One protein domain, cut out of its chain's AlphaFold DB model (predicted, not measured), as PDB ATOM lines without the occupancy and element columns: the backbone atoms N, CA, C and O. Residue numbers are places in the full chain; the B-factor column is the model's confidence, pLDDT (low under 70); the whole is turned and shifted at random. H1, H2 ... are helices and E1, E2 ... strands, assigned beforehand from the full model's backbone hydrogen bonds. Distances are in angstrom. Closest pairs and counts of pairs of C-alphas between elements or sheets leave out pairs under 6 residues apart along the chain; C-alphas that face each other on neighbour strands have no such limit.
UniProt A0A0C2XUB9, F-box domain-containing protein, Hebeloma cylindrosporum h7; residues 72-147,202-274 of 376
ATOM      1  N   SER A  72       8.662  15.682   2.512       42.78
ATOM      2  CA  SER A  72       7.704  16.633   1.908       42.78
ATOM      3  C   SER A  72       6.886  17.488   2.903       42.78
ATOM      4  O   SER A  72       6.217  18.443   2.510       42.78
ATOM      5  N   ASP A  73       6.956  17.212   4.209       54.03
ATOM      6  CA  ASP A  73       6.254  18.000   5.232       54.03
ATOM      7  C   ASP A  73       7.121  19.194   5.693       54.03
ATOM      8  O   ASP A  73       8.016  19.066   6.540       54.03
ATOM      9  N   LYS A  74       6.881  20.362   5.077       66.31
ATOM     10  CA  LYS A  74       7.732  21.569   5.154       66.31
ATOM     11  C   LYS A  74       7.925  22.138   6.566       66.31
ATOM     12  O   LYS A  74       8.889  22.879   6.783       66.31
ATOM     13  N   ASP A  75       7.027  21.851   7.507       73.06
ATOM     14  CA  ASP A  75       7.129  22.333   8.893       73.06
ATOM     15  C   ASP A  75       7.792  21.309   9.812       73.06
ATOM     16  O   ASP A  75       8.650  21.674  10.623       73.06
ATOM     17  N   LYS A  76       7.475  20.019   9.644       74.62
ATOM     18  CA  LYS A  76       8.147  18.955  10.404       74.62
ATOM     19  C   LYS A  76       9.639  18.905  10.090       74.62
ATOM     20  O   LYS A  76      10.442  18.738  11.006       74.62
ATOM     21  N   TYR A  77      10.023  19.131   8.832       77.75
ATOM     22  CA  TYR A  77      11.431  19.139   8.433       77.75
ATOM     23  C   TYR A  77      12.242  20.221   9.157       77.75
ATOM     24  O   TYR A  77      13.341  19.955   9.636       77.75
ATOM     25  N   HIS A  78      11.685  21.427   9.299       80.38
ATOM     26  CA  HIS A  78      12.367  22.549   9.952       80.38
ATOM     27  C   HIS A  78      12.704  22.241  11.417       80.38
ATOM     28  O   HIS A  78      13.855  22.401  11.828       80.38
ATOM     29  N   ARG A  79      11.742  21.709  12.184       82.19
ATOM     30  CA  ARG A  79      11.969  21.303  13.583       82.19
ATOM     31  C   ARG A  79      12.976  20.160  13.692       82.19
ATOM     32  O   ARG A  79      13.838  20.197  14.569       82.19
ATOM     33  N   SER A  80      12.896  19.175  12.799       83.12
ATOM     34  CA  SER A  80      13.838  18.053  12.770       83.12
ATOM     35  C   SER A  80      15.266  18.511  12.486       83.12
ATOM     36  O   SER A  80      16.178  18.069  13.176       83.12
ATOM     37  N   VAL A  81      15.466  19.439  11.543       84.00
ATOM     38  CA  VAL A  81      16.788  20.011  11.235       84.00
ATOM     39  C   VAL A  81      17.339  20.794  12.424       84.00
ATOM     40  O   VAL A  81      18.474  20.557  12.824       84.00
ATOM     41  N   HIS A  82      16.530  21.655  13.050       84.88
ATOM     42  CA  HIS A  82      16.936  22.363  14.269       84.88
ATOM     43  C   HIS A  82      17.350  21.397  15.382       84.88
ATOM     44  O   HIS A  82      18.389  21.578  16.008       84.88
ATOM     45  N   SER A  83      16.550  20.356  15.613       84.25
ATOM     46  CA  SER A  83      16.820  19.364  16.651       84.25
ATOM     47  C   SER A  83      18.030  18.485  16.326       84.25
ATOM     48  O   SER A  83      18.726  18.039  17.237       84.25
ATOM     49  N   LEU A  84      18.293  18.225  15.043       85.31
ATOM     50  CA  LEU A  84      19.485  17.515  14.598       85.31
ATOM     51  C   LEU A  84      20.733  18.359  14.854       85.31
ATOM     52  O   LEU A  84      21.636  17.876  15.522       85.31
ATOM     53  N   ILE A  85      20.743  19.618  14.404       86.88
ATOM     54  CA  ILE A  85      21.855  20.556  14.614       86.88
ATOM     55  C   ILE A  85      22.128  20.710  16.116       86.88
ATOM     56  O   ILE A  85      23.238  20.438  16.560       86.88
ATOM     57  N   ALA A  86      21.089  20.993  16.911       83.50
ATOM     58  CA  ALA A  86      21.206  21.197  18.356       83.50
ATOM     59  C   ALA A  86      21.784  19.988  19.113       83.50
ATOM     60  O   ALA A  86      22.485  20.159  20.108       83.50
ATOM     61  N   ARG A  87      21.478  18.761  18.673       81.31
ATOM     62  CA  ARG A  87      21.931  17.526  19.339       81.31
ATOM     63  C   ARG A  87      23.242  16.986  18.789       81.31
ATOM     64  O   ARG A  87      23.847  16.108  19.401       81.31
ATOM     65  N   ALA A  88      23.674  17.470  17.635       74.94
ATOM     66  CA  ALA A  88      24.825  16.931  16.954       74.94
ATOM     67  C   ALA A  88      26.124  17.565  17.459       74.94
ATOM     68  O   ALA A  88      26.743  18.383  16.787       74.94
ATOM     69  N   SER A  89      26.594  17.117  18.623       78.69
ATOM     70  CA  SER A  89      27.913  17.503  19.146       78.69
ATOM     71  C   SER A  89      29.090  17.019  18.283       78.69
ATOM     72  O   SER A  89      30.224  17.401  18.541       78.69
ATOM     73  N   LYS A  90      28.829  16.143  17.302       84.81
ATOM     74  CA  LYS A  90      29.818  15.526  16.401       84.81
ATOM     75  C   LYS A  90      29.636  15.915  14.930       84.81
ATOM     76  O   LYS A  90      30.194  15.256  14.060       84.81
ATOM     77  N   VAL A  91      28.770  16.882  14.620       85.12
ATOM     78  CA  VAL A  91      28.608  17.328  13.232       85.12
ATOM     79  C   VAL A  91      29.610  18.436  12.960       85.12
ATOM     80  O   VAL A  91      29.460  19.553  13.439       85.12
ATOM     81  N   ASP A  92      30.613  18.102  12.156       88.75
ATOM     82  CA  ASP A  92      31.687  19.027  11.790       88.75
ATOM     83  C   ASP A  92      31.318  19.884  10.569       88.75
ATOM     84  O   ASP A  92      31.886  20.953  10.351       88.75
ATOM     85  N   SER A  93      30.355  19.438   9.752       88.88
ATOM     86  CA  SER A  93      29.917  20.179   8.565       88.88
ATOM     87  C   SER A  93      28.429  20.029   8.257       88.88
ATOM     88  O   SER A  93      27.844  18.955   8.395       88.88
ATOM     89  N   VAL A  94      27.812  21.121   7.805       87.31
ATOM     90  CA  VAL A  94      26.412  21.198   7.376       87.31
ATOM     91  C   VAL A  94      26.341  21.883   6.016       87.31
ATOM     92  O   VAL A  94      26.815  23.004   5.833       87.31
ATOM     93  N   ILE A  95      25.695  21.229   5.051       89.06
ATOM     94  CA  ILE A  95      25.419  21.812   3.735       89.06
ATOM     95  C   ILE A  95      23.957  22.259   3.697       89.06
ATOM     96  O   ILE A  95      23.040  21.440   3.648       89.06
ATOM     97  N   LEU A  96      23.737  23.569   3.689       85.69
ATOM     98  CA  LEU A  96      22.432  24.190   3.530       85.69
ATOM     99  C   LEU A  96      22.161  24.431   2.043       85.69
ATOM    100  O   LEU A  96      22.733  25.325   1.419       85.69
ATOM    101  N   ARG A  97      21.264  23.628   1.467       84.44
ATOM    102  CA  ARG A  97      20.803  23.806   0.084       84.44
ATOM    103  C   ARG A  97      19.506  24.608   0.075       84.44
ATOM    104  O   ARG A  97      18.473  24.101   0.513       84.44
ATOM    105  N   LEU A  98      19.531  25.833  -0.444       79.75
ATOM    106  CA  LEU A  98      18.309  26.588  -0.684       79.75
ATOM    107  C   LEU A  98      17.671  26.116  -1.997       79.75
ATOM    108  O   LEU A  98      18.176  26.377  -3.089       79.75
ATOM    109  N   GLN A  99      16.549  25.410  -1.883       77.75
ATOM    110  CA  GLN A  99      15.675  25.105  -3.014       77.75
ATOM    111  C   GLN A  99      14.607  26.203  -3.159       77.75
ATOM    112  O   GLN A  99      14.230  26.833  -2.170       77.75
ATOM    113  N   GLN A 100      14.093  26.407  -4.379       64.06
ATOM    114  CA  GLN A 100      13.236  27.542  -4.786       64.06
ATOM    115  C   GLN A 100      11.992  27.808  -3.911       64.06
ATOM    116  O   GLN A 100      11.415  28.886  -3.988       64.06
ATOM    117  N   LEU A 101      11.570  26.859  -3.070       55.50
ATOM    118  CA  LEU A 101      10.332  26.931  -2.284       55.50
ATOM    119  C   LEU A 101      10.542  27.189  -0.784       55.50
ATOM    120  O   LEU A 101       9.598  27.032  -0.003       55.50
ATOM    121  N   TYR A 102      11.760  27.525  -0.351       71.25
ATOM    122  CA  TYR A 102      12.040  27.730   1.068       71.25
ATOM    123  C   TYR A 102      11.791  29.177   1.508       71.25
ATOM    124  O   TYR A 102      12.235  30.130   0.874       71.25
ATOM    125  N   SER A 103      11.108  29.350   2.641       88.19
ATOM    126  CA  SER A 103      10.965  30.664   3.277       88.19
ATOM    127  C   SER A 103      12.333  31.156   3.759       88.19
ATOM    128  O   SER A 103      12.977  30.463   4.552       88.19
ATOM    129  N   LEU A 104      12.755  32.361   3.350       89.31
ATOM    130  CA  LEU A 104      14.038  32.929   3.795       89.31
ATOM    131  C   LEU A 104      14.090  33.089   5.327       89.31
ATOM    132  O   LEU A 104      15.152  32.923   5.914       89.31
ATOM    133  N   LYS A 105      12.946  33.298   6.001       91.12
ATOM    134  CA  LYS A 105      12.857  33.304   7.472       91.12
ATOM    135  C   LYS A 105      13.238  31.951   8.081       91.12
ATOM    136  O   LYS A 105      13.986  31.899   9.053       91.12
ATOM    137  N   LYS A 106      12.748  30.848   7.507       90.75
ATOM    138  CA  LYS A 106      13.111  29.494   7.961       90.75
ATOM    139  C   LYS A 106      14.577  29.192   7.674       90.75
ATOM    140  O   LYS A 106      15.245  28.608   8.519       90.75
ATOM    141  N   PHE A 107      15.071  29.616   6.511       91.69
ATOM    142  CA  PHE A 107      16.483  29.491   6.160       91.69
ATOM    143  C   PHE A 107      17.379  30.246   7.153       91.69
ATOM    144  O   PHE A 107      18.291  29.648   7.714       91.69
ATOM    145  N   ALA A 108      17.064  31.511   7.450       94.00
ATOM    146  CA  ALA A 108      17.777  32.306   8.445       94.00
ATOM    147  C   ALA A 108      17.730  31.660   9.836       94.00
ATOM    148  O   ALA A 108      18.749  31.595  10.506       94.00
ATOM    149  N   SER A 109      16.582  31.105  10.243       93.69
ATOM    150  CA  SER A 109      16.447  30.361  11.503       93.69
ATOM    151  C   SER A 109      17.389  29.154  11.575       93.69
ATOM    152  O   SER A 109      18.045  28.955  12.595       93.69
ATOM    153  N   ILE A 110      17.491  28.366  10.498       92.94
ATOM    154  CA  ILE A 110      18.412  27.221  10.435       92.94
ATOM    155  C   ILE A 110      19.861  27.706  10.480       92.94
ATOM    156  O   ILE A 110      20.659  27.169  11.243       92.94
ATOM    157  N   LEU A 111      20.199  28.742   9.709       94.81
ATOM    158  CA  LEU A 111      21.543  29.313   9.709       94.81
ATOM    159  C   LEU A 111      21.922  29.870  11.090       94.81
ATOM    160  O   LEU A 111      23.049  29.680  11.531       94.81
ATOM    161  N   ASN A 112      20.970  30.472  11.804       95.25
ATOM    162  CA  ASN A 112      21.157  30.954  13.170       95.25
ATOM    163  C   ASN A 112      21.410  29.801  14.157       95.25
ATOM    164  O   ASN A 112      22.253  29.914  15.040       95.25
ATOM    165  N   ALA A 113      20.728  28.663  13.981       94.00
ATOM    166  CA  ALA A 113      21.025  27.462  14.757       94.00
ATOM    167  C   ALA A 113      22.430  26.933  14.459       94.00
ATOM    168  O   ALA A 113      23.167  26.651  15.396       94.00
ATOM    169  N   CYS A 114      22.833  26.866  13.184       94.06
ATOM    170  CA  CYS A 114      24.201  26.501  12.812       94.06
ATOM    171  C   CYS A 114      25.234  27.442  13.449       94.06
ATOM    172  O   CYS A 114      26.246  26.983  13.965       94.06
ATOM    173  N   ALA A 115      24.961  28.748  13.457       95.19
ATOM    174  CA  ALA A 115      25.860  29.747  14.019       95.19
ATOM    175  C   ALA A 115      26.109  29.560  15.524       95.19
ATOM    176  O   ALA A 115      27.147  29.983  16.016       95.19
ATOM    177  N   GLY A 116      25.196  28.919  16.262       94.19
ATOM    178  CA  GLY A 116      25.372  28.640  17.691       94.19
ATOM    179  C   GLY A 116      26.348  27.503  17.995       94.19
ATOM    180  O   GLY A 116      26.766  27.352  19.145       94.19
ATOM    181  N   HIS A 117      26.728  26.710  16.988       92.62
ATOM    182  CA  HIS A 117      27.613  25.566  17.166       92.62
ATOM    183  C   HIS A 117      29.071  25.930  16.863       92.62
ATOM    184  O   HIS A 117      29.384  26.319  15.735       92.62
ATOM    185  N   PRO A 118      29.983  25.778  17.842       91.12
ATOM    186  CA  PRO A 118      31.403  25.973  17.600       91.12
ATOM    187  C   PRO A 118      31.931  24.909  16.636       91.12
ATOM    188  O   PRO A 118      31.444  23.780  16.625       91.12
ATOM    189  N   ASN A 119      32.959  25.264  15.867       90.38
ATOM    190  CA  ASN A 119      33.661  24.379  14.926       90.38
ATOM    191  C   ASN A 119      32.834  23.874  13.735       90.38
ATOM    192  O   ASN A 119      33.362  23.142  12.903       90.38
ATOM    193  N   LEU A 120      31.567  24.274  13.622       92.12
ATOM    194  CA  LEU A 120      30.723  23.857  12.518       92.12
ATOM    195  C   LEU A 120      31.137  24.565  11.220       92.12
ATOM    196  O   LEU A 120      31.204  25.793  11.164       92.12
ATOM    197  N   ALA A 121      31.353  23.793  10.155       93.81
ATOM    198  CA  ALA A 121      31.516  24.319   8.805       93.81
ATOM    199  C   ALA A 121      30.171  24.368   8.071       93.81
ATOM    200  O   ALA A 121      29.519  23.341   7.885       93.81
ATOM    201  N   VAL A 122      29.755  25.546   7.608       94.31
ATOM    202  CA  VAL A 122      28.480  25.720   6.899       94.31
ATOM    203  C   VAL A 122      28.723  26.008   5.423       94.31
ATOM    204  O   VAL A 122      29.437  26.940   5.077       94.31
ATOM    205  N   SER A 123      28.094  25.242   4.533       96.00
ATOM    206  CA  SER A 123      28.133  25.477   3.086       96.00
ATOM    207  C   SER A 123      26.746  25.825   2.567       96.00
ATOM    208  O   SER A 123      25.822  25.027   2.697       96.00
ATOM    209  N   ILE A 124      26.583  27.014   1.998       93.75
ATOM    210  CA  ILE A 124      25.312  27.540   1.504       93.75
ATOM    211  C   ILE A 124      25.330  27.490  -0.011       93.75
ATOM    212  O   ILE A 124      26.124  28.177  -0.653       93.75
ATOM    213  N   ILE A 125      24.436  26.695  -0.585       93.38
ATOM    214  CA  ILE A 125      24.333  26.519  -2.032       93.38
ATOM    215  C   ILE A 125      22.888  26.680  -2.496       93.38
ATOM    216  O   ILE A 125      21.950  26.499  -1.719       93.38
ATOM    217  N   GLY A 126      22.707  26.928  -3.790       88.38
ATOM    218  CA  GLY A 126      21.392  27.042  -4.416       88.38
ATOM    219  C   GLY A 126      20.961  28.486  -4.632       88.38
ATOM    220  O   GLY A 126      21.583  29.421  -4.150       88.38
ATOM    221  N   SER A 127      19.903  28.675  -5.406       82.06
ATOM    222  CA  SER A 127      19.377  29.996  -5.733       82.06
ATOM    223  C   SER A 127      17.985  30.126  -5.136       82.06
ATOM    224  O   SER A 127      17.157  29.221  -5.288       82.06
ATOM    225  N   ALA A 128      17.707  31.258  -4.488       74.88
ATOM    226  CA  ALA A 128      16.351  31.660  -4.137       74.88
ATOM    227  C   ALA A 128      15.579  31.997  -5.426       74.88
ATOM    228  O   ALA A 128      15.303  33.153  -5.718       74.88
ATOM    229  N   GLY A 129      15.279  30.993  -6.250       63.53
ATOM    230  CA  GLY A 129      14.623  31.160  -7.550       63.53
ATOM    231  C   GLY A 129      13.131  31.485  -7.457       63.53
ATOM    232  O   GLY A 129      12.361  31.037  -8.298       63.53
ATOM    233  N   GLY A 130      12.709  32.222  -6.433       56.47
ATOM    234  CA  GLY A 130      11.323  32.611  -6.217       56.47
ATOM    235  C   GLY A 130      11.043  33.989  -6.805       56.47
ATOM    236  O   GLY A 130      11.559  34.974  -6.294       56.47
ATOM    237  N   GLN A 131      10.212  34.006  -7.848       49.06
ATOM    238  CA  GLN A 131       9.430  35.133  -8.366       49.06
ATOM    239  C   GLN A 131      10.194  36.454  -8.584       49.06
ATOM    240  O   GLN A 131      10.423  37.250  -7.676       49.06
ATOM    241  N   ARG A 132      10.535  36.702  -9.852       50.50
ATOM    242  CA  ARG A 132      10.981  38.000 -10.367       50.50
ATOM    243  C   ARG A 132       9.819  38.995 -10.299       50.50
ATOM    244  O   ARG A 132       9.173  39.250 -11.311       50.50
ATOM    245  N   ASP A 133       9.537  39.536  -9.123       47.84
ATOM    246  CA  ASP A 133       8.633  40.679  -8.981       47.84
ATOM    247  C   ASP A 133       9.351  41.935  -9.489       47.84
ATOM    248  O   ASP A 133       9.780  42.744  -8.681       47.84
ATOM    249  N   GLY A 134       9.553  42.038 -10.810       58.03
ATOM    250  CA  GLY A 134       9.821  43.259 -11.595       58.03
ATOM    251  C   GLY A 134      10.936  44.227 -11.170       58.03
ATOM    252  O   GLY A 134      11.120  45.240 -11.833       58.03
ATOM    253  N   ASP A 135      11.651  43.961 -10.086       58.78
ATOM    254  CA  ASP A 135      12.647  44.834  -9.492       58.78
ATOM    255  C   ASP A 135      14.002  44.161  -9.684       58.78
ATOM    256  O   ASP A 135      14.358  43.197  -9.003       58.78
ATOM    257  N   ASP A 136      14.734  44.647 -10.681       55.50
ATOM    258  CA  ASP A 136      15.974  44.089 -11.228       55.50
ATOM    259  C   ASP A 136      17.158  44.032 -10.231       55.50
ATOM    260  O   ASP A 136      18.294  43.721 -10.596       55.50
ATOM    261  N   GLY A 137      16.926  44.302  -8.946       63.34
ATOM    262  CA  GLY A 137      17.933  44.245  -7.896       63.34
ATOM    263  C   GLY A 137      18.247  42.822  -7.448       63.34
ATOM    264  O   GLY A 137      17.705  42.350  -6.451       63.34
ATOM    265  N   ARG A 138      19.186  42.156  -8.130       73.81
ATOM    266  CA  ARG A 138      19.796  40.900  -7.639       73.81
ATOM    267  C   ARG A 138      20.639  41.084  -6.369       73.81
ATOM    268  O   ARG A 138      20.936  40.097  -5.702       73.81
ATOM    269  N   GLY A 139      21.010  42.321  -6.046       84.25
ATOM    270  CA  GLY A 139      21.878  42.665  -4.924       84.25
ATOM    271  C   GLY A 139      21.154  43.323  -3.744       84.25
ATOM    272  O   GLY A 139      19.967  43.660  -3.819       84.25
ATOM    273  N   PRO A 140      21.876  43.544  -2.636       90.38
ATOM    274  CA  PRO A 140      21.315  44.139  -1.428       90.38
ATOM    275  C   PRO A 140      21.165  45.663  -1.511       90.38
ATOM    276  O   PRO A 140      20.538  46.262  -0.635       90.38
ATOM    277  N   PHE A 141      21.705  46.297  -2.552       92.75
ATOM    278  CA  PHE A 141      21.688  47.745  -2.712       92.75
ATOM    279  C   PHE A 141      20.769  48.188  -3.851       92.75
ATOM    280  O   PHE A 141      20.503  47.466  -4.812       92.75
ATOM    281  N   ALA A 142      20.259  49.407  -3.731       91.75
ATOM    282  CA  ALA A 142      19.689  50.164  -4.831       91.75
ATOM    283  C   ALA A 142      20.695  51.248  -5.228       91.75
ATOM    284  O   ALA A 142      21.139  52.013  -4.370       91.75
ATOM    285  N   PHE A 143      21.058  51.297  -6.509       88.88
ATOM    286  CA  PHE A 143      22.003  52.276  -7.043       88.88
ATOM    287  C   PHE A 143      21.255  53.390  -7.770       88.88
ATOM    288  O   PHE A 143      20.369  53.122  -8.580       88.88
ATOM    289  N   SER A 144      21.637  54.636  -7.503       89.88
ATOM    290  CA  SER A 144      21.217  55.803  -8.274       89.88
ATOM    291  C   SER A 144      22.460  56.495  -8.822       89.88
ATOM    292  O   SER A 144      23.342  56.907  -8.064       89.88
ATOM    293  N   PHE A 145      22.544  56.580 -10.147       87.50
ATOM    294  CA  PHE A 145      23.648  57.216 -10.856       87.50
ATOM    295  C   PHE A 145      23.252  58.652 -11.180       87.50
ATOM    296  O   PHE A 145      22.247  58.880 -11.852       87.50
ATOM    297  N   MET A 146      24.036  59.610 -10.691       86.69
ATOM    298  CA  MET A 146      23.850  61.023 -11.005       86.69
ATOM    299  C   MET A 146      24.940  61.437 -11.987       86.69
ATOM    300  O   MET A 146      26.131  61.286 -11.706       86.69
ATOM    301  N   GLU A 147      24.538  61.944 -13.150       82.31
ATOM    302  CA  GLU A 147      25.469  62.534 -14.106       82.31
ATOM    303  C   GLU A 147      25.885  63.913 -13.579       82.31
ATOM    304  O   GLU A 147      25.066  64.829 -13.475       82.31
ATOM    305  N   PHE A 202      31.516  59.556 -13.016       76.06
ATOM    306  CA  PHE A 202      30.194  59.205 -12.523       76.06
ATOM    307  C   PHE A 202      30.248  59.126 -11.001       76.06
ATOM    308  O   PHE A 202      31.006  58.333 -10.438       76.06
ATOM    309  N   THR A 203      29.423  59.922 -10.332       82.00
ATOM    310  CA  THR A 203      29.086  59.678  -8.932       82.00
ATOM    311  C   THR A 203      27.853  58.801  -8.869       82.00
ATOM    312  O   THR A 203      26.846  59.059  -9.530       82.00
ATOM    313  N   TYR A 204      27.925  57.766  -8.046       88.69
ATOM    314  CA  TYR A 204      26.775  56.947  -7.713       88.69
ATOM    315  C   TYR A 204      26.490  57.071  -6.223       88.69
ATOM    316  O   TYR A 204      27.396  57.243  -5.407       88.69
ATOM    317  N   SER A 205      25.215  56.970  -5.882       91.00
ATOM    318  CA  SER A 205      24.761  56.755  -4.517       91.00
ATOM    319  C   SER A 205      24.207  55.340  -4.419       91.00
ATOM    320  O   SER A 205      23.600  54.830  -5.364       91.00
ATOM    321  N   ALA A 206      24.457  54.686  -3.292       93.56
ATOM    322  CA  ALA A 206      23.951  53.354  -3.022       93.56
ATOM    323  C   ALA A 206      23.224  53.355  -1.684       93.56
ATOM    324  O   ALA A 206      23.729  53.879  -0.692       93.56
ATOM    325  N   ILE A 207      22.034  52.766  -1.667       94.12
ATOM    326  CA  ILE A 207      21.200  52.662  -0.472       94.12
ATOM    327  C   ILE A 207      20.959  51.182  -0.199       94.12
ATOM    328  O   ILE A 207      20.536  50.442  -1.088       94.12
ATOM    329  N   VAL A 208      21.219  50.744   1.035       94.00
ATOM    330  CA  VAL A 208      20.885  49.384   1.477       94.00
ATOM    331  C   VAL A 208      19.370  49.221   1.438       94.00
ATOM    332  O   VAL A 208      18.629  49.988   2.057       94.00
ATOM    333  N   ARG A 209      18.892  48.211   0.712       91.81
ATOM    334  CA  ARG A 209      17.464  47.910   0.623       91.81
ATOM    335  C   ARG A 209      16.960  47.432   1.987       91.81
ATOM    336  O   ARG A 209      17.551  46.553   2.612       91.81
ATOM    337  N   LYS A 210      15.843  47.999   2.449       90.75
ATOM    338  CA  LYS A 210      15.242  47.635   3.739       90.75
ATOM    339  C   LYS A 210      14.731  46.183   3.692       90.75
ATOM    340  O   LYS A 210      14.010  45.835   2.753       90.75
ATOM    341  N   PRO A 211      15.048  45.335   4.686       91.50
ATOM    342  CA  PRO A 211      14.550  43.966   4.712       91.50
ATOM    343  C   PRO A 211      13.026  43.950   4.898       91.50
ATOM    344  O   PRO A 211      12.469  44.770   5.630       91.50
ATOM    345  N   LYS A 212      12.341  42.986   4.264       88.69
ATOM    346  CA  LYS A 212      10.874  42.832   4.381       88.69
ATOM    347  C   LYS A 212      10.432  42.511   5.814       88.69
ATOM    348  O   LYS A 212       9.307  42.811   6.198       88.69
ATOM    349  N   TYR A 213      11.304  41.879   6.590       90.38
ATOM    350  CA  TYR A 213      11.085  41.541   7.989       90.38
ATOM    351  C   TYR A 213      12.425  41.528   8.728       90.38
ATOM    352  O   TYR A 213      13.437  41.155   8.132       90.38
ATOM    353  N   PRO A 214      12.443  41.910  10.015       92.81
ATOM    354  CA  PRO A 214      13.646  41.812  10.820       92.81
ATOM    355  C   PRO A 214      14.002  40.342  11.052       92.81
ATOM    356  O   PRO A 214      13.135  39.496  11.297       92.81
ATOM    357  N   LEU A 215      15.294  40.052  10.977       94.62
ATOM    358  CA  LEU A 215      15.878  38.770  11.338       94.62
ATOM    359  C   LEU A 215      16.855  39.024  12.478       94.62
ATOM    360  O   LEU A 215      17.712  39.893  12.367       94.62
ATOM    361  N   SER A 216      16.699  38.285  13.571       95.00
ATOM    362  CA  SER A 216      17.571  38.404  14.737       95.00
ATOM    363  C   SER A 216      18.635  37.318  14.697       95.00
ATOM    364  O   SER A 216      18.318  36.133  14.558       95.00
ATOM    365  N   LEU A 217      19.885  37.736  14.841       96.12
ATOM    366  CA  LEU A 217      21.017  36.853  15.078       96.12
ATOM    367  C   LEU A 217      21.069  36.458  16.561       96.12
ATOM    368  O   LEU A 217      20.616  37.208  17.427       96.12
ATOM    369  N   ILE A 218      21.592  35.270  16.863       95.44
ATOM    370  CA  ILE A 218      21.985  34.923  18.234       95.44
ATOM    371  C   ILE A 218      23.060  35.891  18.752       95.44
ATOM    372  O   ILE A 218      23.847  36.420  17.976       95.44
ATOM    373  N   ALA A 219      23.108  36.105  20.068       95.94
ATOM    374  CA  ALA A 219      24.005  37.094  20.674       95.94
ATOM    375  C   ALA A 219      25.502  36.788  20.468       95.94
ATOM    376  O   ALA A 219      26.301  37.709  20.340       95.94
ATOM    377  N   GLU A 220      25.875  35.507  20.425       96.06
ATOM    378  CA  GLU A 220      27.270  35.066  20.330       96.06
ATOM    379  C   GLU A 220      27.404  33.918  19.323       96.06
ATOM    380  O   GLU A 220      27.392  32.741  19.706       96.06
ATOM    381  N   PRO A 221      27.485  34.218  18.019       96.50
ATOM    382  CA  PRO A 221      27.706  33.186  17.027       96.50
ATOM    383  C   PRO A 221      29.150  32.667  17.091       96.50
ATOM    384  O   PRO A 221      30.117  33.416  17.185       96.50
ATOM    385  N   LYS A 222      29.287  31.344  17.039       95.75
ATOM    386  CA  LYS A 222      30.537  30.584  17.199       95.75
ATOM    387  C   LYS A 222      30.988  29.918  15.898       95.75
ATOM    388  O   LYS A 222      31.801  28.995  15.919       95.75
ATOM    389  N   LEU A 223      30.440  30.358  14.766       95.44
ATOM    390  CA  LEU A 223      30.741  29.793  13.457       95.44
ATOM    391  C   LEU A 223      32.208  30.047  13.087       95.44
ATOM    392  O   LEU A 223      32.663  31.189  13.112       95.44
ATOM    393  N   THR A 224      32.939  28.995  12.719       96.81
ATOM    394  CA  THR A 224      34.366  29.092  12.364       96.81
ATOM    395  C   THR A 224      34.606  29.020  10.860       96.81
ATOM    396  O   THR A 224      35.564  29.608  10.363       96.81
ATOM    397  N   SER A 225      33.747  28.329  10.110       97.62
ATOM    398  CA  SER A 225      33.925  28.123   8.672       97.62
ATOM    399  C   SER A 225      32.614  28.307   7.919       97.62
ATOM    400  O   SER A 225      31.597  27.698   8.260       97.62
ATOM    401  N   ILE A 226      32.635  29.136   6.875       97.62
ATOM    402  CA  ILE A 226      31.486  29.365   6.004       97.62
ATOM    403  C   ILE A 226      31.896  29.385   4.527       97.62
ATOM    404  O   ILE A 226      32.846  30.050   4.119       97.62
ATOM    405  N   SER A 227      31.153  28.650   3.704       97.81
ATOM    406  CA  SER A 227      31.270  28.634   2.246       97.81
ATOM    407  C   SER A 227      29.952  29.097   1.638       97.81
ATOM    408  O   SER A 227      28.902  28.518   1.898       97.81
ATOM    409  N   ILE A 228      29.991  30.158   0.841       97.19
ATOM    410  CA  ILE A 228      28.831  30.805   0.231       97.19
ATOM    411  C   ILE A 228      28.954  30.618  -1.276       97.19
ATOM    412  O   ILE A 228      29.794  31.247  -1.913       97.19
ATOM    413  N   LYS A 229      28.123  29.742  -1.846       96.06
ATOM    414  CA  LYS A 229      28.164  29.379  -3.271       96.06
ATOM    415  C   LYS A 229      27.026  29.988  -4.098       96.06
ATOM    416  O   LYS A 229      26.570  29.386  -5.070       96.06
ATOM    417  N   SER A 230      26.437  31.081  -3.611       92.75
ATOM    418  CA  SER A 230      25.271  31.719  -4.230       92.75
ATOM    419  C   SER A 230      25.001  33.118  -3.686       92.75
ATOM    420  O   SER A 230      25.404  33.450  -2.572       92.75
ATOM    421  N   ASP A 231      24.176  33.872  -4.411       92.81
ATOM    422  CA  ASP A 231      23.750  35.232  -4.048       92.81
ATOM    423  C   ASP A 231      22.738  35.270  -2.894       92.81
ATOM    424  O   ASP A 231      22.339  36.339  -2.443       92.81
ATOM    425  N   THR A 232      22.305  34.107  -2.399       91.81
ATOM    426  CA  THR A 232      21.204  33.976  -1.437       91.81
ATOM    427  C   THR A 232      21.404  34.831  -0.184       91.81
ATOM    428  O   THR A 232      20.474  35.504   0.256       91.81
ATOM    429  N   LEU A 233      22.609  34.838   0.392       94.62
ATOM    430  CA  LEU A 233      22.897  35.638   1.590       94.62
ATOM    431  C   LEU A 233      22.973  37.142   1.321       94.62
ATOM    432  O   LEU A 233      22.848  37.934   2.250       94.62
ATOM    433  N   PHE A 234      23.131  37.531   0.061       94.88
ATOM    434  CA  PHE A 234      23.207  38.921  -0.371       94.88
ATOM    435  C   PHE A 234      21.860  39.448  -0.872       94.88
ATOM    436  O   PHE A 234      21.772  40.574  -1.351       94.88
ATOM    437  N   LEU A 235      20.782  38.672  -0.720       92.25
ATOM    438  CA  LEU A 235      19.434  39.173  -0.952       92.25
ATOM    439  C   LEU A 235      19.102  40.281   0.058       92.25
ATOM    440  O   LEU A 235      19.403  40.118   1.242       92.25
ATOM    441  N   PRO A 236      18.361  41.332  -0.336       92.00
ATOM    442  CA  PRO A 236      17.995  42.451   0.540       92.00
ATOM    443  C   PRO A 236      17.461  42.064   1.925       92.00
ATOM    444  O   PRO A 236      17.737  42.719   2.922       92.00
ATOM    445  N   THR A 237      16.680  40.983   1.999       92.06
ATOM    446  CA  THR A 237      16.079  40.528   3.263       92.06
ATOM    447  C   THR A 237      17.063  39.775   4.159       92.06
ATOM    448  O   THR A 237      16.912  39.816   5.375       92.06
ATOM    449  N   LEU A 238      18.054  39.092   3.580       93.88
ATOM    450  CA  LEU A 238      19.051  38.321   4.325       93.88
ATOM    451  C   LEU A 238      20.340  39.102   4.576       93.88
ATOM    452  O   LEU A 238      21.050  38.764   5.513       93.88
ATOM    453  N   TYR A 239      20.624  40.141   3.793       96.06
ATOM    454  CA  TYR A 239      21.912  40.822   3.814       96.06
ATOM    455  C   TYR A 239      22.290  41.427   5.174       96.06
ATOM    456  O   TYR A 239      23.386  41.114   5.629       96.06
ATOM    457  N   PRO A 240      21.429  42.194   5.880       96.69
ATOM    458  CA  PRO A 240      21.786  42.697   7.209       96.69
ATOM    459  C   PRO A 240      22.109  41.563   8.189       96.69
ATOM    460  O   PRO A 240      23.134  41.585   8.857       96.69
ATOM    461  N   PHE A 241      21.288  40.508   8.184       96.38
ATOM    462  CA  PHE A 241      21.500  39.322   9.015       96.38
ATOM    463  C   PHE A 241      22.796  38.577   8.663       96.38
ATOM    464  O   PHE A 241      23.527  38.148   9.551       96.38
ATOM    465  N   ALA A 242      23.090  38.413   7.371       97.00
ATOM    466  CA  ALA A 242      24.302  37.760   6.897       97.00
ATOM    467  C   ALA A 242      25.547  38.581   7.242       97.00
ATOM    468  O   ALA A 242      26.555  38.011   7.646       97.00
ATOM    469  N   LEU A 243      25.473  39.905   7.114       97.44
ATOM    470  CA  LEU A 243      26.555  40.810   7.469       97.44
ATOM    471  C   LEU A 243      26.844  40.763   8.973       97.44
ATOM    472  O   LEU A 243      27.999  40.590   9.359       97.44
ATOM    473  N   ASP A 244      25.802  40.829   9.805       97.31
ATOM    474  CA  ASP A 244      25.927  40.690  11.257       97.31
ATOM    475  C   ASP A 244      26.537  39.333  11.618       97.31
ATOM    476  O   ASP A 244      27.482  39.277  12.405       97.31
ATOM    477  N   LEU A 245      26.067  38.242  10.999       97.31
ATOM    478  CA  LEU A 245      26.616  36.898  11.194       97.31
ATOM    479  C   LEU A 245      28.106  36.843  10.850       97.31
ATOM    480  O   LEU A 245      28.895  36.342  11.649       97.31
ATOM    481  N   LEU A 246      28.496  37.347   9.678       97.44
ATOM    482  CA  LEU A 246      29.880  37.308   9.211       97.44
ATOM    483  C   LEU A 246      30.805  38.151  10.100       97.44
ATOM    484  O   LEU A 246      31.917  37.725  10.391       97.44
ATOM    485  N   ASN A 247      30.350  39.315  10.567       97.62
ATOM    486  CA  ASN A 247      31.181  40.243  11.338       97.62
ATOM    487  C   ASN A 247      31.267  39.919  12.835       97.62
ATOM    488  O   ASN A 247      32.263  40.264  13.469       97.62
ATOM    489  N   SER A 248      30.236  39.296  13.411       97.06
ATOM    490  CA  SER A 248      30.206  38.951  14.841       97.06
ATOM    491  C   SER A 248      30.765  37.561  15.151       97.06
ATOM    492  O   SER A 248      31.170  37.312  16.284       97.06
ATOM    493  N   SER A 249      30.821  36.663  14.162       96.44
ATOM    494  CA  SER A 249      31.345  35.305  14.344       96.44
ATOM    495  C   SER A 249      32.873  35.263  14.325       96.44
ATOM    496  O   SER A 249      33.535  36.019  13.613       96.44
ATOM    497  N   SER A 250      33.452  34.284  15.020       96.25
ATOM    498  CA  SER A 250      34.885  33.963  14.965       96.25
ATOM    499  C   SER A 250      35.261  33.164  13.705       96.25
ATOM    500  O   SER A 250      35.875  32.098  13.798       96.25
ATOM    501  N   ILE A 251      34.860  33.644  12.523       97.75
ATOM    502  CA  ILE A 251      35.108  32.955  11.252       97.75
ATOM    503  C   ILE A 251      36.600  33.002  10.933       97.75
ATOM    504  O   ILE A 251      37.189  34.072  10.784       97.75
ATOM    505  N   THR A 252      37.194  31.821  10.797       98.00
ATOM    506  CA  THR A 252      38.579  31.612  10.373       98.00
ATOM    507  C   THR A 252      38.666  31.233   8.900       98.00
ATOM    508  O   THR A 252      39.675  31.527   8.262       98.00
ATOM    509  N   ARG A 253      37.607  30.638   8.329       98.44
ATOM    510  CA  ARG A 253      37.550  30.215   6.921       98.44
ATOM    511  C   ARG A 253      36.339  30.806   6.208       98.44
ATOM    512  O   ARG A 253      35.203  30.483   6.555       98.44
ATOM    513  N   LEU A 254      36.578  31.618   5.182       98.25
ATOM    514  CA  LEU A 254      35.535  32.157   4.308       98.25
ATOM    515  C   LEU A 254      35.797  31.739   2.860       98.25
ATOM    516  O   LEU A 254      36.851  32.028   2.301       98.25
ATOM    517  N   SER A 255      34.811  31.097   2.240       98.12
ATOM    518  CA  SER A 255      34.830  30.758   0.816       98.12
ATOM    519  C   SER A 255      33.648  31.409   0.102       98.12
ATOM    520  O   SER A 255      32.509  31.263   0.537       98.12
ATOM    521  N   LEU A 256      33.913  32.123  -0.989       97.50
ATOM    522  CA  LEU A 256      32.930  32.801  -1.831       97.50
ATOM    523  C   LEU A 256      33.028  32.228  -3.245       97.50
ATOM    524  O   LEU A 256      34.055  32.396  -3.899       97.50
ATOM    525  N   SER A 257      31.993  31.553  -3.744       96.19
ATOM    526  CA  SER A 257      32.030  31.042  -5.116       96.19
ATOM    527  C   SER A 257      30.712  31.142  -5.864       96.19
ATOM    528  O   SER A 257      29.648  31.168  -5.259       96.19
ATOM    529  N   HIS A 258      30.762  31.216  -7.195       93.50
ATOM    530  CA  HIS A 258      29.559  31.276  -8.045       93.50
ATOM    531  C   HIS A 258      28.548  32.370  -7.638       93.50
ATOM    532  O   HIS A 258      27.335  32.193  -7.774       93.50
ATOM    533  N   ILE A 259      29.044  33.491  -7.110       93.62
ATOM    534  CA  ILE A 259      28.228  34.643  -6.720       93.62
ATOM    535  C   ILE A 259      28.151  35.593  -7.923       93.62
ATOM    536  O   ILE A 259      29.176  36.055  -8.423       93.62
ATOM    537  N   THR A 260      26.937  35.878  -8.394       91.94
ATOM    538  CA  THR A 260      26.631  36.676  -9.594       91.94
ATOM    539  C   THR A 260      26.250  38.126  -9.288       91.94
ATOM    540  O   THR A 260      25.520  38.763 -10.049       91.94
ATOM    541  N   LEU A 261      26.765  38.662  -8.180       91.81
ATOM    542  CA  LEU A 261      26.639  40.075  -7.831       91.81
ATOM    543  C   LEU A 261      27.411  40.973  -8.798       91.81
ATOM    544  O   LEU A 261      28.413  40.563  -9.391       91.81
ATOM    545  N   ASN A 262      26.945  42.212  -8.944       90.62
ATOM    546  CA  ASN A 262      27.607  43.173  -9.813       90.62
ATOM    547  C   ASN A 262      28.858  43.769  -9.131       90.62
ATOM    548  O   ASN A 262      29.064  43.657  -7.922       90.62
ATOM    549  N   VAL A 263      29.706  44.429  -9.922       89.81
ATOM    550  CA  VAL A 263      30.959  45.039  -9.444       89.81
ATOM    551  C   VAL A 263      30.702  46.092  -8.351       89.81
ATOM    552  O   VAL A 263      31.470  46.167  -7.396       89.81
ATOM    553  N   PHE A 264      29.612  46.861  -8.447       91.19
ATOM    554  CA  PHE A 264      29.229  47.882  -7.463       91.19
ATOM    555  C   PHE A 264      28.680  47.295  -6.152       91.19
ATOM    556  O   PHE A 264      28.783  47.919  -5.102       91.19
ATOM    557  N   ASP A 265      28.107  46.091  -6.168       94.19
ATOM    558  CA  ASP A 265      27.723  45.397  -4.939       94.19
ATOM    559  C   ASP A 265      28.986  45.045  -4.145       94.19
ATOM    560  O   ASP A 265      29.056  45.269  -2.936       94.19
ATOM    561  N   TRP A 266      30.024  44.547  -4.824       94.94
ATOM    562  CA  TRP A 266      31.290  44.180  -4.189       94.94
ATOM    563  C   TRP A 266      32.056  45.370  -3.613       94.94
ATOM    564  O   TRP A 266      32.667  45.219  -2.549       94.94
ATOM    565  N   THR A 267      31.984  46.547  -4.248       93.50
ATOM    566  CA  THR A 267      32.599  47.780  -3.718       93.50
ATOM    567  C   THR A 267      31.993  48.202  -2.379       93.50
ATOM    568  O   THR A 267      32.637  48.929  -1.631       93.50
ATOM    569  N   LEU A 268      30.786  47.734  -2.046       95.56
ATOM    570  CA  LEU A 268      30.102  48.022  -0.783       95.56
ATOM    571  C   LEU A 268      30.158  46.840   0.195       95.56
ATOM    572  O   LEU A 268      30.339  47.034   1.399       95.56
ATOM    573  N   ILE A 269      30.057  45.606  -0.309       96.56
ATOM    574  CA  ILE A 269      30.097  44.389   0.510       96.56
ATOM    575  C   ILE A 269      31.473  44.202   1.128       96.56
ATOM    576  O   ILE A 269      31.563  44.062   2.344       96.56
ATOM    577  N   LEU A 270      32.548  44.221   0.330       96.06
ATOM    578  CA  LEU A 270      33.879  43.909   0.851       96.06
ATOM    579  C   LEU A 270      34.320  44.863   1.968       96.06
ATOM    580  O   LEU A 270      34.804  44.359   2.985       96.06
ATOM    581  N   PRO A 271      34.166  46.201   1.850       96.00
ATOM    582  CA  PRO A 271      34.440  47.130   2.951       96.00
ATOM    583  C   PRO A 271      33.670  46.845   4.233       96.00
ATOM    584  O   PRO A 271      34.204  47.093   5.310       96.00
ATOM    585  N   SER A 272      32.458  46.307   4.115       96.94
ATOM    586  CA  SER A 272      31.583  46.028   5.253       96.94
ATOM    587  C   SER A 272      31.964  44.747   6.004       96.94
ATOM    588  O   SER A 272      31.519  44.554   7.130       96.94
ATOM    589  N   LEU A 273      32.782  43.876   5.406       97.50
ATOM    590  CA  LEU A 273      33.251  42.638   6.024       97.50
ATOM    591  C   LEU A 273      34.463  42.895   6.937       97.50
ATOM    592  O   LEU A 273      35.506  43.377   6.479       97.50
ATOM    593  N   SER A 274      34.334  42.534   8.215       96.44
ATOM    594  CA  SER A 274      35.318  42.777   9.278       96.44
ATOM    595  C   SER A 274      35.542  41.540  10.166       96.44
ATOM    596  O   SER A 274      35.251  41.555  11.363       96.44
TER     597      SER A 274
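What this domain is: This is residues 72 to 147 and 202 to 274 of the 376 residues of the protein "F-box domain-containing protein" of Hebeloma cylindrosporum h7 (UniProt A0A0C2XUB9). A wall of four parallel strands has H2 over one face, with H1 and H4 side by side with H2, one to each side of it, and no named helix over the other face. A two-stranded ribbon, E3 and E4, lies away from this wall and makes one end of the longest axis, with H5 at its base. The printed part has 149 residues, with five named helices and six named strands in the order H1 E1 H2 E2 E3 E4 E5 H3 H4 E6 H5; the larger sheet runs E1 E2 E5 E6, and E3 and E4 are antiparallel. The class is mixed, helices and strands; the whole is compact, with a radius of gyration of the C-alphas of 15.9 A, and elongated, spanning 56 by 34 by 26 A.

How they stand to each other: In the larger sheet E1, residues 93 to 97, and E2, residues 121 to 125, are parallel neighbours, with N 96 and O 123 2.7 A apart. E5, residues 225 to 228, is the parallel neighbour of E2, with N 124 and O 227 2.8 A apart, and of E6, residues 253 to 257, with N 228 and O 255 2.8 A apart. H2, residues 104 to 115, is on this sheet over E1 and E2, at a height over the sheet of 10.3 A, along the strands. H1, residues 74 to 87, touches H2, closest at the C-alphas of His 82 and Ile 110, 6.4 A, at a shallow tilt of 10 degrees, the same way. H4, residues 239 to 248, is close to H2 but not clearly touching, closest at the C-alphas of Ala 115 and Leu 245, 7.7 A. H3, residues 231 to 234, only grazes the sheet. E1, H2, E2 and E5, H3 H4, E6 are strand-helix-strand units, parallel neighbour strands joined through helices, with right-handed crossovers. E3, residues 141 to 146, and E4, residues 203 to 208, are antiparallel, with N 144 and O 205 2.9 A apart. H5, residues 263 to 272, is near E4; the closest C-alphas of H5 and E3, those of Asp 265 and Phe 141, are 6.8 A apart. In H2 and H4 every O i to N i+4 pair is within hydrogen-bond range, in H1 9 of 10 and in H5 3 of 6; H3 is too short for one.

Where its parts are: H1 begins at C-alpha 74, (7.732, 21.569, 5.154), and is 20.5 A long; E4 is 16.8 A, H2 16.0 A and E3 15.8 A. H5 ends at C-alpha 272, (31.583, 46.028, 5.253).

The domain as a whole: The two C-alphas farthest apart, those of Lys 90 and Glu 147, are 56.2 A apart. Residues 148 to 201 are not printed, and C-alphas 147 and 202 are 6.0 A apart across the cut. The links E2 to E3 and E4 to E5 are long. The pLDDT is under 70 at residues 72 to 74, 100 to 101 and 129 to 137.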